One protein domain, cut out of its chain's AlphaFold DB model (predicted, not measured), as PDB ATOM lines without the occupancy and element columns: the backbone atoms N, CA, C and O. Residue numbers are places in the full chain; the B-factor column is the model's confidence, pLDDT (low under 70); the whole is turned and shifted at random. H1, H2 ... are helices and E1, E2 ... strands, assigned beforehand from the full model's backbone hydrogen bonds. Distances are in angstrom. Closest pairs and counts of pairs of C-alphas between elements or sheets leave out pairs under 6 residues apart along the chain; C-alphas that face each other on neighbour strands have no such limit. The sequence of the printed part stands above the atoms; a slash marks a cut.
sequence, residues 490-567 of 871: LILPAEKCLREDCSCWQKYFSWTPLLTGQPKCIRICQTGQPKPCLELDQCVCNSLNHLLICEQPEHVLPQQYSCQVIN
ATOM      1  N   LEU A 490     135.018 143.495 154.364       74.56
ATOM      2  CA  LEU A 490     136.316 142.865 154.063       74.56
ATOM      3  C   LEU A 490     137.514 143.794 154.355       74.56
ATOM      4  O   LEU A 490     138.662 143.489 154.005       74.56
ATOM      5  N   ILE A 491     137.250 144.942 154.980       81.69
ATOM      6  CA  ILE A 491     138.246 145.929 155.400       81.69
ATOM      7  C   ILE A 491     138.206 146.024 156.923       81.69
ATOM      8  O   ILE A 491     137.146 146.052 157.544       81.69
ATOM      9  N   LEU A 492     139.385 146.028 157.532       84.00
ATOM     10  CA  LEU A 492     139.585 145.953 158.972       84.00
ATOM     11  C   LEU A 492     140.480 147.112 159.446       84.00
ATOM     12  O   LEU A 492     141.238 147.660 158.643       84.00
ATOM     13  N   PRO A 493     140.468 147.466 160.746       84.19
ATOM     14  CA  PRO A 493     141.473 148.362 161.317       84.19
ATOM     15  C   PRO A 493     142.889 147.843 161.042       84.19
ATOM     16  O   PRO A 493     143.118 146.633 161.120       84.19
ATOM     17  N   ALA A 494     143.830 148.744 160.742       82.50
ATOM     18  CA  ALA A 494     145.227 148.424 160.421       82.50
ATOM     19  C   ALA A 494     145.873 147.431 161.406       82.50
ATOM     20  O   ALA A 494     146.549 146.487 160.998       82.50
ATOM     21  N   GLU A 495     145.567 147.606 162.693       82.50
ATOM     22  CA  GLU A 495     145.920 146.745 163.827       82.50
ATOM     23  C   GLU A 495     145.731 145.245 163.543       82.50
ATOM     24  O   GLU A 495     146.586 144.440 163.900       82.50
ATOM     25  N   LYS A 496     144.656 144.850 162.844       82.94
ATOM     26  CA  LYS A 496     144.342 143.435 162.568       82.94
ATOM     27  C   LYS A 496     145.229 142.793 161.490       82.94
ATOM     28  O   LYS A 496     145.165 141.580 161.306       82.94
ATOM     29  N   CYS A 497     146.052 143.579 160.792       82.88
ATOM     30  CA  CYS A 497     147.103 143.083 159.897       82.88
ATOM     31  C   CYS A 497     148.488 143.094 160.560       82.88
ATOM     32  O   CYS A 497     149.436 142.543 159.997       82.88
ATOM     33  N   LEU A 498     148.631 143.688 161.751       82.56
ATOM     34  CA  LEU A 498     149.887 143.663 162.487       82.56
ATOM     35  C   LEU A 498     150.105 142.272 163.086       82.56
ATOM     36  O   LEU A 498     149.302 141.776 163.872       82.56
ATOM     37  N   ARG A 499     151.224 141.643 162.721       74.06
ATOM     38  CA  ARG A 499     151.755 140.461 163.412       74.06
ATOM     39  C   ARG A 499     152.879 140.918 164.329       74.06
ATOM     40  O   ARG A 499     153.691 141.739 163.909       74.06
ATOM     41  N   GLU A 500     152.961 140.357 165.532       66.44
ATOM     42  CA  GLU A 500     153.985 140.718 166.528       66.44
ATOM     43  C   GLU A 500     155.417 140.516 165.989       66.44
ATOM     44  O   GLU A 500     156.293 141.345 166.222       66.44
ATOM     45  N   ASP A 501     155.634 139.491 165.156       66.88
ATOM     46  CA  ASP A 501     156.913 139.217 164.480       66.88
ATOM     47  C   ASP A 501     157.244 140.172 163.307       66.88
ATOM     48  O   ASP A 501     158.308 140.056 162.684       66.88
ATOM     49  N   CYS A 502     156.352 141.103 162.940       75.56
ATOM     50  CA  CYS A 502     156.495 141.906 161.723       75.56
ATOM     51  C   CYS A 502     157.509 143.054 161.863       75.56
ATOM     52  O   CYS A 502     157.169 144.226 162.008       75.56
ATOM     53  N   SER A 503     158.793 142.712 161.745       69.19
ATOM     54  CA  SER A 503     159.906 143.671 161.802       69.19
ATOM     55  C   SER A 503     160.063 144.552 160.552       69.19
ATOM     56  O   SER A 503     160.896 145.463 160.566       69.19
ATOM     57  N   CYS A 504     159.349 144.263 159.456       80.00
ATOM     58  CA  CYS A 504     159.575 144.905 158.163       80.00
ATOM     59  C   CYS A 504     158.335 144.932 157.263       80.00
ATOM     60  O   CYS A 504     157.759 143.882 156.977       80.00
ATOM     61  N   TRP A 505     158.002 146.116 156.740       83.25
ATOM     62  CA  TRP A 505     156.997 146.302 155.694       83.25
ATOM     63  C   TRP A 505     157.665 146.720 154.384       83.25
ATOM     64  O   TRP A 505     158.574 147.552 154.372       83.25
ATOM     65  N   GLN A 506     157.224 146.142 153.270       78.12
ATOM     66  CA  GLN A 506     157.722 146.455 151.931       78.12
ATOM     67  C   GLN A 506     156.561 146.772 151.001       78.12
ATOM     68  O   GLN A 506     155.509 146.139 151.070       78.12
ATOM     69  N   LYS A 507     156.759 147.757 150.122       75.88
ATOM     70  CA  LYS A 507     155.762 148.165 149.134       75.88
ATOM     71  C   LYS A 507     155.495 147.013 148.161       75.88
ATOM     72  O   LYS A 507     156.411 146.556 147.477       75.88
ATOM     73  N   TYR A 508     154.254 146.541 148.114       69.38
ATOM     74  CA  TYR A 508     153.854 145.408 147.289       69.38
ATOM     75  C   TYR A 508     153.403 145.887 145.906       69.38
ATOM     76  O   TYR A 508     152.471 146.679 145.786       69.38
ATOM     77  N   PHE A 509     154.057 145.380 144.859       62.00
ATOM     78  CA  PHE A 509     153.663 145.561 143.464       62.00
ATOM     79  C   PHE A 509     153.415 144.193 142.830       62.00
ATOM     80  O   PHE A 509     154.222 143.274 142.964       62.00
ATOM     81  N   SER A 510     152.327 144.062 142.081       48.34
ATOM     82  CA  SER A 510     151.866 142.780 141.539       48.34
ATOM     83  C   SER A 510     152.465 142.382 140.178       48.34
ATOM     84  O   SER A 510     152.004 141.409 139.581       48.34
ATOM     85  N   TRP A 511     153.483 143.107 139.688       50.62
ATOM     86  CA  TRP A 511     154.032 142.964 138.325       50.62
ATOM     87  C   TRP A 511     155.568 142.929 138.220       50.62
ATOM     88  O   TRP A 511     156.108 143.069 137.125       50.62
ATOM     89  N   THR A 512     156.293 142.708 139.320       43.41
ATOM     90  CA  THR A 512     157.764 142.578 139.296       43.41
ATOM     91  C   THR A 512     158.237 141.182 139.702       43.41
ATOM     92  O   THR A 512     158.085 140.824 140.873       43.41
ATOM     93  N   PRO A 513     158.898 140.410 138.814       38.41
ATOM     94  CA  PRO A 513     159.856 139.417 139.280       38.41
ATOM     95  C   PRO A 513     161.018 140.162 139.954       38.41
ATOM     96  O   PRO A 513     161.538 141.113 139.379       38.41
ATOM     97  N   LEU A 514     161.361 139.747 141.180       39.25
ATOM     98  CA  LEU A 514     162.513 140.163 142.004       39.25
ATOM     99  C   LEU A 514     163.372 141.305 141.423       39.25
ATOM    100  O   LEU A 514     164.256 141.059 140.600       39.25
ATOM    101  N   LEU A 515     163.175 142.538 141.913       41.84
ATOM    102  CA  LEU A 515     164.144 143.610 141.672       41.84
ATOM    103  C   LEU A 515     165.521 143.140 142.162       41.84
ATOM    104  O   LEU A 515     165.661 142.693 143.300       41.84
ATOM    105  N   THR A 516     166.552 143.284 141.333       37.56
ATOM    106  CA  THR A 516     167.932 142.879 141.655       37.56
ATOM    107  C   THR A 516     168.664 143.885 142.556       37.56
ATOM    108  O   THR A 516     169.886 143.990 142.521       37.56
ATOM    109  N   GLY A 517     167.913 144.615 143.382       48.56
ATOM    110  CA  GLY A 517     168.387 145.446 144.483       48.56
ATOM    111  C   GLY A 517     167.535 145.146 145.717       48.56
ATOM    112  O   GLY A 517     166.333 144.915 145.596       48.56
ATOM    113  N   GLN A 518     168.149 145.099 146.903       44.38
ATOM    114  CA  GLN A 518     167.438 144.705 148.124       44.38
ATOM    115  C   GLN A 518     166.294 145.696 148.428       44.38
ATOM    116  O   GLN A 518     166.567 146.892 148.567       44.38
ATOM    117  N   PRO A 519     165.028 145.242 148.540       55.78
ATOM    118  CA  PRO A 519     163.900 146.136 148.779       55.78
ATOM    119  C   PRO A 519     164.062 146.859 150.121       55.78
ATOM    120  O   PRO A 519     164.215 146.235 151.173       55.78
ATOM    121  N   LYS A 520     164.047 148.198 150.083       57.34
ATOM    122  CA  LYS A 520     164.216 149.030 151.280       57.34
ATOM    123  C   LYS A 520     163.046 148.801 152.239       57.34
ATOM    124  O   LYS A 520     161.883 148.959 151.881       57.34
ATOM    125  N   CYS A 521     163.391 148.412 153.461       71.50
ATOM    126  CA  CYS A 521     162.447 148.101 154.522       71.50
ATOM    127  C   CYS A 521     161.855 149.382 155.127       71.50
ATOM    128  O   CYS A 521     162.605 150.231 155.605       71.50
ATOM    129  N   ILE A 522     160.527 149.495 155.151       77.44
ATOM    130  CA  ILE A 522     159.797 150.583 155.809       77.44
ATOM    131  C   ILE A 522     159.303 150.090 157.176       77.44
ATOM    132  O   ILE A 522     158.959 148.916 157.353       77.44
ATOM    133  N   ARG A 523     159.282 150.993 158.161       75.06
ATOM    134  CA  ARG A 523     158.711 150.761 159.495       75.06
ATOM    135  C   ARG A 523     157.468 151.618 159.700       75.06
ATOM    136  O   ARG A 523     157.356 152.703 159.134       75.06
ATOM    137  N   ILE A 524     156.558 151.127 160.534       79.38
ATOM    138  CA  ILE A 524     155.428 151.906 161.050       79.38
ATOM    139  C   ILE A 524     155.979 152.988 161.983       79.38
ATOM    140  O   ILE A 524     156.909 152.719 162.748       79.38
ATOM    141  N   CYS A 525     155.423 154.197 161.913       74.44
ATOM    142  CA  CYS A 525     155.831 155.303 162.770       74.44
ATOM    143  C   CYS A 525     155.596 154.959 164.248       74.44
ATOM    144  O   CYS A 525     154.464 154.764 164.686       74.44
ATOM    145  N   GLN A 526     156.676 154.923 165.026       65.62
ATOM    146  CA  GLN A 526     156.622 154.984 166.487       65.62
ATOM    147  C   GLN A 526     156.971 156.410 166.927       65.62
ATOM    148  O   GLN A 526     157.732 157.107 166.251       65.62
ATOM    149  N   THR A 527     156.400 156.855 168.048       54.84
ATOM    150  CA  THR A 527     156.513 158.235 168.547       54.84
ATOM    151  C   THR A 527     157.969 158.703 168.623       54.84
ATOM    152  O   THR A 527     158.756 158.142 169.384       54.84
ATOM    153  N   GLY A 528     158.312 159.742 167.853       56.19
ATOM    154  CA  GLY A 528     159.647 160.356 167.837       56.19
ATOM    155  C   GLY A 528     160.588 159.915 166.706       56.19
ATOM    156  O   GLY A 528     161.731 160.364 166.688       56.19
ATOM    157  N   GLN A 529     160.159 159.072 165.758       55.78
ATOM    158  CA  GLN A 529     160.981 158.737 164.583       55.78
ATOM    159  C   GLN A 529     160.875 159.800 163.466       55.78
ATOM    160  O   GLN A 529     159.773 160.282 163.195       55.78
ATOM    161  N   PRO A 530     161.982 160.151 162.781       55.34
ATOM    162  CA  PRO A 530     161.939 161.000 161.592       55.34
ATOM    163  C   PRO A 530     161.341 160.251 160.389       55.34
ATOM    164  O   PRO A 530     161.490 159.035 160.255       55.34
ATOM    165  N   LYS A 531     160.693 160.995 159.484       63.19
ATOM    166  CA  LYS A 531     160.169 160.471 158.211       63.19
ATOM    167  C   LYS A 531     161.320 160.010 157.286       63.19
ATOM    168  O   LYS A 531     162.414 160.569 157.379       63.19
ATOM    169  N   PRO A 532     161.105 159.032 156.379       62.97
ATOM    170  CA  PRO A 532     159.835 158.379 156.050       62.97
ATOM    171  C   PRO A 532     159.541 157.131 156.901       62.97
ATOM    172  O   PRO A 532     160.290 156.154 156.904       62.97
ATOM    173  N   CYS A 533     158.382 157.138 157.555       76.69
ATOM    174  CA  CYS A 533     157.771 155.986 158.215       76.69
ATOM    175  C   CYS A 533     156.290 155.892 157.802       76.69
ATOM    176  O   CYS A 533     155.757 156.808 157.171       76.69
ATOM    177  N   LEU A 534     155.639 154.766 158.097       78.88
ATOM    178  CA  LEU A 534     154.249 154.514 157.709       78.88
ATOM    179  C   LEU A 534     153.288 154.916 158.843       78.88
ATOM    180  O   LEU A 534     153.330 154.327 159.924       78.88
ATOM    181  N   GLU A 535     152.453 155.926 158.598       80.94
ATOM    182  CA  GLU A 535     151.466 156.465 159.547       80.94
ATOM    183  C   GLU A 535     150.240 155.531 159.600       80.94
ATOM    184  O   GLU A 535     149.516 155.371 158.619       80.94
ATOM    185  N   LEU A 536     150.071 154.819 160.726       81.62
ATOM    186  CA  LEU A 536     149.129 153.694 160.864       81.62
ATOM    187  C   LEU A 536     147.655 154.135 160.849       81.62
ATOM    188  O   LEU A 536     146.781 153.374 160.443       81.62
ATOM    189  N   ASP A 537     147.399 155.368 161.276       80.94
ATOM    190  CA  ASP A 537     146.122 156.084 161.224       80.94
ATOM    191  C   ASP A 537     145.616 156.312 159.788       80.94
ATOM    192  O   ASP A 537     144.409 156.370 159.563       80.94
ATOM    193  N   GLN A 538     146.526 156.359 158.810       83.88
ATOM    194  CA  GLN A 538     146.224 156.464 157.377       83.88
ATOM    195  C   GLN A 538     146.189 155.092 156.682       83.88
ATOM    196  O   GLN A 538     146.218 155.020 155.450       83.88
ATOM    197  N   CYS A 539     146.136 153.997 157.451       87.31
ATOM    198  CA  CYS A 539     146.137 152.627 156.947       87.31
ATOM    199  C   CYS A 539     144.856 151.848 157.286       87.31
ATOM    200  O   CYS A 539     144.242 152.012 158.340       87.31
ATOM    201  N   VAL A 540     144.516 150.885 156.429       88.31
ATOM    202  CA  VAL A 540     143.507 149.847 156.672       88.31
ATOM    203  C   VAL A 540     144.071 148.456 156.377       88.31
ATOM    204  O   VAL A 540     144.958 148.277 155.543       88.31
ATOM    205  N   CYS A 541     143.551 147.452 157.074       86.06
ATOM    206  CA  CYS A 541     143.915 146.053 156.906       86.06
ATOM    207  C   CYS A 541     142.976 145.350 155.919       86.06
ATOM    208  O   CYS A 541     141.753 145.411 156.048       86.06
ATOM    209  N   ASN A 542     143.549 144.627 154.958       83.81
ATOM    210  CA  ASN A 542     142.809 143.776 154.035       83.81
ATOM    211  C   ASN A 542     142.566 142.384 154.646       83.81
ATOM    212  O   ASN A 542     143.519 141.655 154.933       83.81
ATOM    213  N   SER A 543     141.303 141.982 154.825       82.44
ATOM    214  CA  SER A 543     140.983 140.705 155.483       82.44
ATOM    215  C   SER A 543     141.303 139.459 154.648       82.44
ATOM    216  O   SER A 543     141.395 138.373 155.213       82.44
ATOM    217  N   LEU A 544     141.433 139.587 153.321       79.50
ATOM    218  CA  LEU A 544     141.580 138.451 152.400       79.50
ATOM    219  C   LEU A 544     143.037 138.076 152.112       79.50
ATOM    220  O   LEU A 544     143.325 136.911 151.851       79.50
ATOM    221  N   ASN A 545     143.952 139.048 152.122       77.50
ATOM    222  CA  ASN A 545     145.368 138.829 151.801       77.50
ATOM    223  C   ASN A 545     146.345 139.310 152.893       77.50
ATOM    224  O   ASN A 545     147.554 139.143 152.733       77.50
ATOM    225  N   HIS A 546     145.840 139.888 153.990       80.44
ATOM    226  CA  HIS A 546     146.619 140.483 155.084       80.44
ATOM    227  C   HIS A 546     147.625 141.569 154.654       80.44
ATOM    228  O   HIS A 546     148.591 141.838 155.371       80.44
ATOM    229  N   LEU A 547     147.413 142.205 153.497       84.25
ATOM    230  CA  LEU A 547     148.175 143.382 153.093       84.25
ATOM    231  C   LEU A 547     147.641 144.624 153.809       84.25
ATOM    232  O   LEU A 547     146.431 144.799 153.987       84.25
ATOM    233  N   LEU A 548     148.565 145.496 154.198       86.75
ATOM    234  CA  LEU A 548     148.253 146.799 154.763       86.75
ATOM    235  C   LEU A 548     148.127 147.805 153.612       86.75
ATOM    236  O   LEU A 548     148.988 147.853 152.735       86.75
ATOM    237  N   ILE A 549     147.046 148.576 153.585       86.31
ATOM    238  CA  ILE A 549     146.731 149.540 152.524       86.31
ATOM    239  C   ILE A 549     146.745 150.929 153.145       86.31
ATOM    240  O   ILE A 549     145.960 151.166 154.054       86.31
ATOM    241  N   CYS A 550     147.602 151.834 152.671       86.06
ATOM    242  CA  CYS A 550     147.762 153.162 153.274       86.06
ATOM    243  C   CYS A 550     147.713 154.293 152.243       86.06
ATOM    244  O   CYS A 550     148.203 154.134 151.121       86.06
ATOM    245  N   GLU A 551     147.163 155.443 152.629       84.31
ATOM    246  CA  GLU A 551     147.017 156.632 151.779       84.31
ATOM    247  C   GLU A 551     147.953 157.754 152.268       84.31
ATOM    248  O   GLU A 551     147.583 158.572 153.101       84.31
ATOM    249  N   GLN A 552     149.204 157.751 151.787       75.19
ATOM    250  CA  GLN A 552     150.244 158.699 152.220       75.19
ATOM    251  C   GLN A 552     150.109 160.071 151.524       75.19
ATOM    252  O   GLN A 552     149.921 160.102 150.307       75.19
ATOM    253  N   PRO A 553     150.325 161.206 152.222       65.19
ATOM    254  CA  PRO A 553     150.100 162.552 151.674       65.19
ATOM    255  C   PRO A 553     151.052 162.960 150.533       65.19
ATOM    256  O   PRO A 553     150.742 163.872 149.774       65.19
ATOM    257  N   GLU A 554     152.193 162.283 150.381       56.47
ATOM    258  CA  GLU A 554     153.146 162.495 149.277       56.47
ATOM    259  C   GLU A 554     152.756 161.740 147.986       56.47
ATOM    260  O   GLU A 554     153.468 161.814 146.981       56.47
ATOM    261  N   HIS A 555     151.665 160.965 147.988       61.97
ATOM    262  CA  HIS A 555     151.302 160.062 146.895       61.97
ATOM    263  C   HIS A 555     149.840 160.227 146.455       61.97
ATOM    264  O   HIS A 555     148.908 160.110 147.240       61.97
ATOM    265  N   VAL A 556     149.633 160.418 145.147       62.22
ATOM    266  CA  VAL A 556     148.311 160.651 144.517       62.22
ATOM    267  C   VAL A 556     147.378 159.426 144.588       62.22
ATOM    268  O   VAL A 556     146.183 159.529 144.325       62.22
ATOM    269  N   LEU A 557     147.915 158.250 144.927       67.25
ATOM    270  CA  LEU A 557     147.177 156.995 145.056       67.25
ATOM    271  C   LEU A 557     147.608 156.262 146.337       67.25
ATOM    272  O   LEU A 557     148.800 156.294 146.669       67.25
ATOM    273  N   PRO A 558     146.695 155.536 147.011       74.25
ATOM    274  CA  PRO A 558     147.048 154.651 148.117       74.25
ATOM    275  C   PRO A 558     147.990 153.534 147.650       74.25
ATOM    276  O   PRO A 558     148.059 153.212 146.463       74.25
ATOM    277  N   GLN A 559     148.719 152.925 148.584       80.38
ATOM    278  CA  GLN A 559     149.746 151.918 148.306       80.38
ATOM    279  C   GLN A 559     149.564 150.679 149.190       80.38
ATOM    280  O   GLN A 559     149.120 150.785 150.334       80.38
ATOM    281  N   GLN A 560     149.925 149.503 148.666       81.38
ATOM    282  CA  GLN A 560     149.930 148.250 149.426       81.38
ATOM    283  C   GLN A 560     151.299 147.970 150.042       81.38
ATOM    284  O   GLN A 560     152.332 148.196 149.409       81.38
ATOM    285  N   TYR A 561     151.298 147.377 151.234       84.06
ATOM    286  CA  TYR A 561     152.489 146.905 151.924       84.06
ATOM    287  C   TYR A 561     152.298 145.461 152.385       84.06
ATOM    288  O   TYR A 561     151.291 145.116 153.010       84.06
ATOM    289  N   SER A 562     153.284 144.614 152.095       82.69
ATOM    290  CA  SER A 562     153.388 143.259 152.631       82.69
ATOM    291  C   SER A 562     154.368 143.226 153.803       82.69
ATOM    292  O   SER A 562     155.389 143.919 153.811       82.69
ATOM    293  N   CYS A 563     154.065 142.400 154.802       82.00
ATOM    294  CA  CYS A 563     155.002 142.101 155.878       82.00
ATOM    295  C   CYS A 563     156.042 141.079 155.395       82.00
ATOM    296  O   CYS A 563     155.665 139.973 154.997       82.00
ATOM    297  N   GLN A 564     157.340 141.391 155.488       74.00
ATOM    298  CA  GLN A 564     158.397 140.390 155.313       74.00
ATOM    299  C   GLN A 564     158.904 139.910 156.678       74.00
ATOM    300  O   GLN A 564     159.733 140.555 157.323       74.00
ATOM    301  N   VAL A 565     158.432 138.735 157.102       63.31
ATOM    302  CA  VAL A 565     158.980 138.028 158.266       63.31
ATOM    303  C   VAL A 565     160.364 137.486 157.905       63.31
ATOM    304  O   VAL A 565     160.516 136.712 156.958       63.31
ATOM    305  N   ILE A 566     161.388 137.888 158.660       55.84
ATOM    306  CA  ILE A 566     162.757 137.388 158.485       55.84
ATOM    307  C   ILE A 566     162.856 136.022 159.173       55.84
ATOM    308  O   ILE A 566     163.239 135.924 160.340       55.84
ATOM    309  N   ASN A 567     162.496 134.965 158.443       43.91
ATOM    310  CA  ASN A 567     162.607 133.587 158.913       43.91
ATOM    311  C   ASN A 567     164.066 133.253 159.270       43.91
ATOM    312  O   ASN A 567     164.889 132.976 158.395       43.91
TER     313      ASN A 567
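Overview. This is residues 490 to 567 of the 871 residues of the protein "EGF-like domain-containing protein" of Drosophila virilis (UniProt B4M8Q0). With little regular structure, this domain is one small sheet of short antiparallel strands, ordered E1, E3, E4, E5, E2, with H1 over one face and a long looping link whose residues 511 to 518 stick out. E3, E4 and E5 form a meander, successive antiparallel neighbours; E2, pairing with E5, completes a Greek key. The 78 printed residues, 22 in named elements, mostly strand, run E1 H1 E2 E3 E4 E5, compact, radius of gyration of the C-alphas 12.5 A, spanning 32 by 32 by 31 A.

Arrangement. E5, residues 559 to 563, forms a hairpin with E4, residues 548 to 550; N 548 and O 561 are 3.0 A apart. E5 also neighbours E2, residues 505 to 507; N 506 and O 562 are 2.9 A apart. E4 forms a hairpin with E3, residues 539 to 542; N 540 and O 549 are 2.8 A apart. E1, residues 491 to 493, neighbours E3; N 492 and O 541 are 2.9 A apart. H1, residues 494 to 497, too short for an O i to N i+4 pair, lies over E3, height over the sheet 6.3 A; their closest C-alphas are Ala 494 and Val 540, 4.4 A.

Along the chain. E1 begins at C-alpha 491 (138.246, 145.929, 155.400). E5, 13.5 A long, ends at C-alpha 563 (155.002, 142.101, 155.878).

Size, cuts and confidence. The printed part has no cut. The E2 to E3 link is long, 31 residues. Residues 508 to 520, among others, have pLDDT under 70.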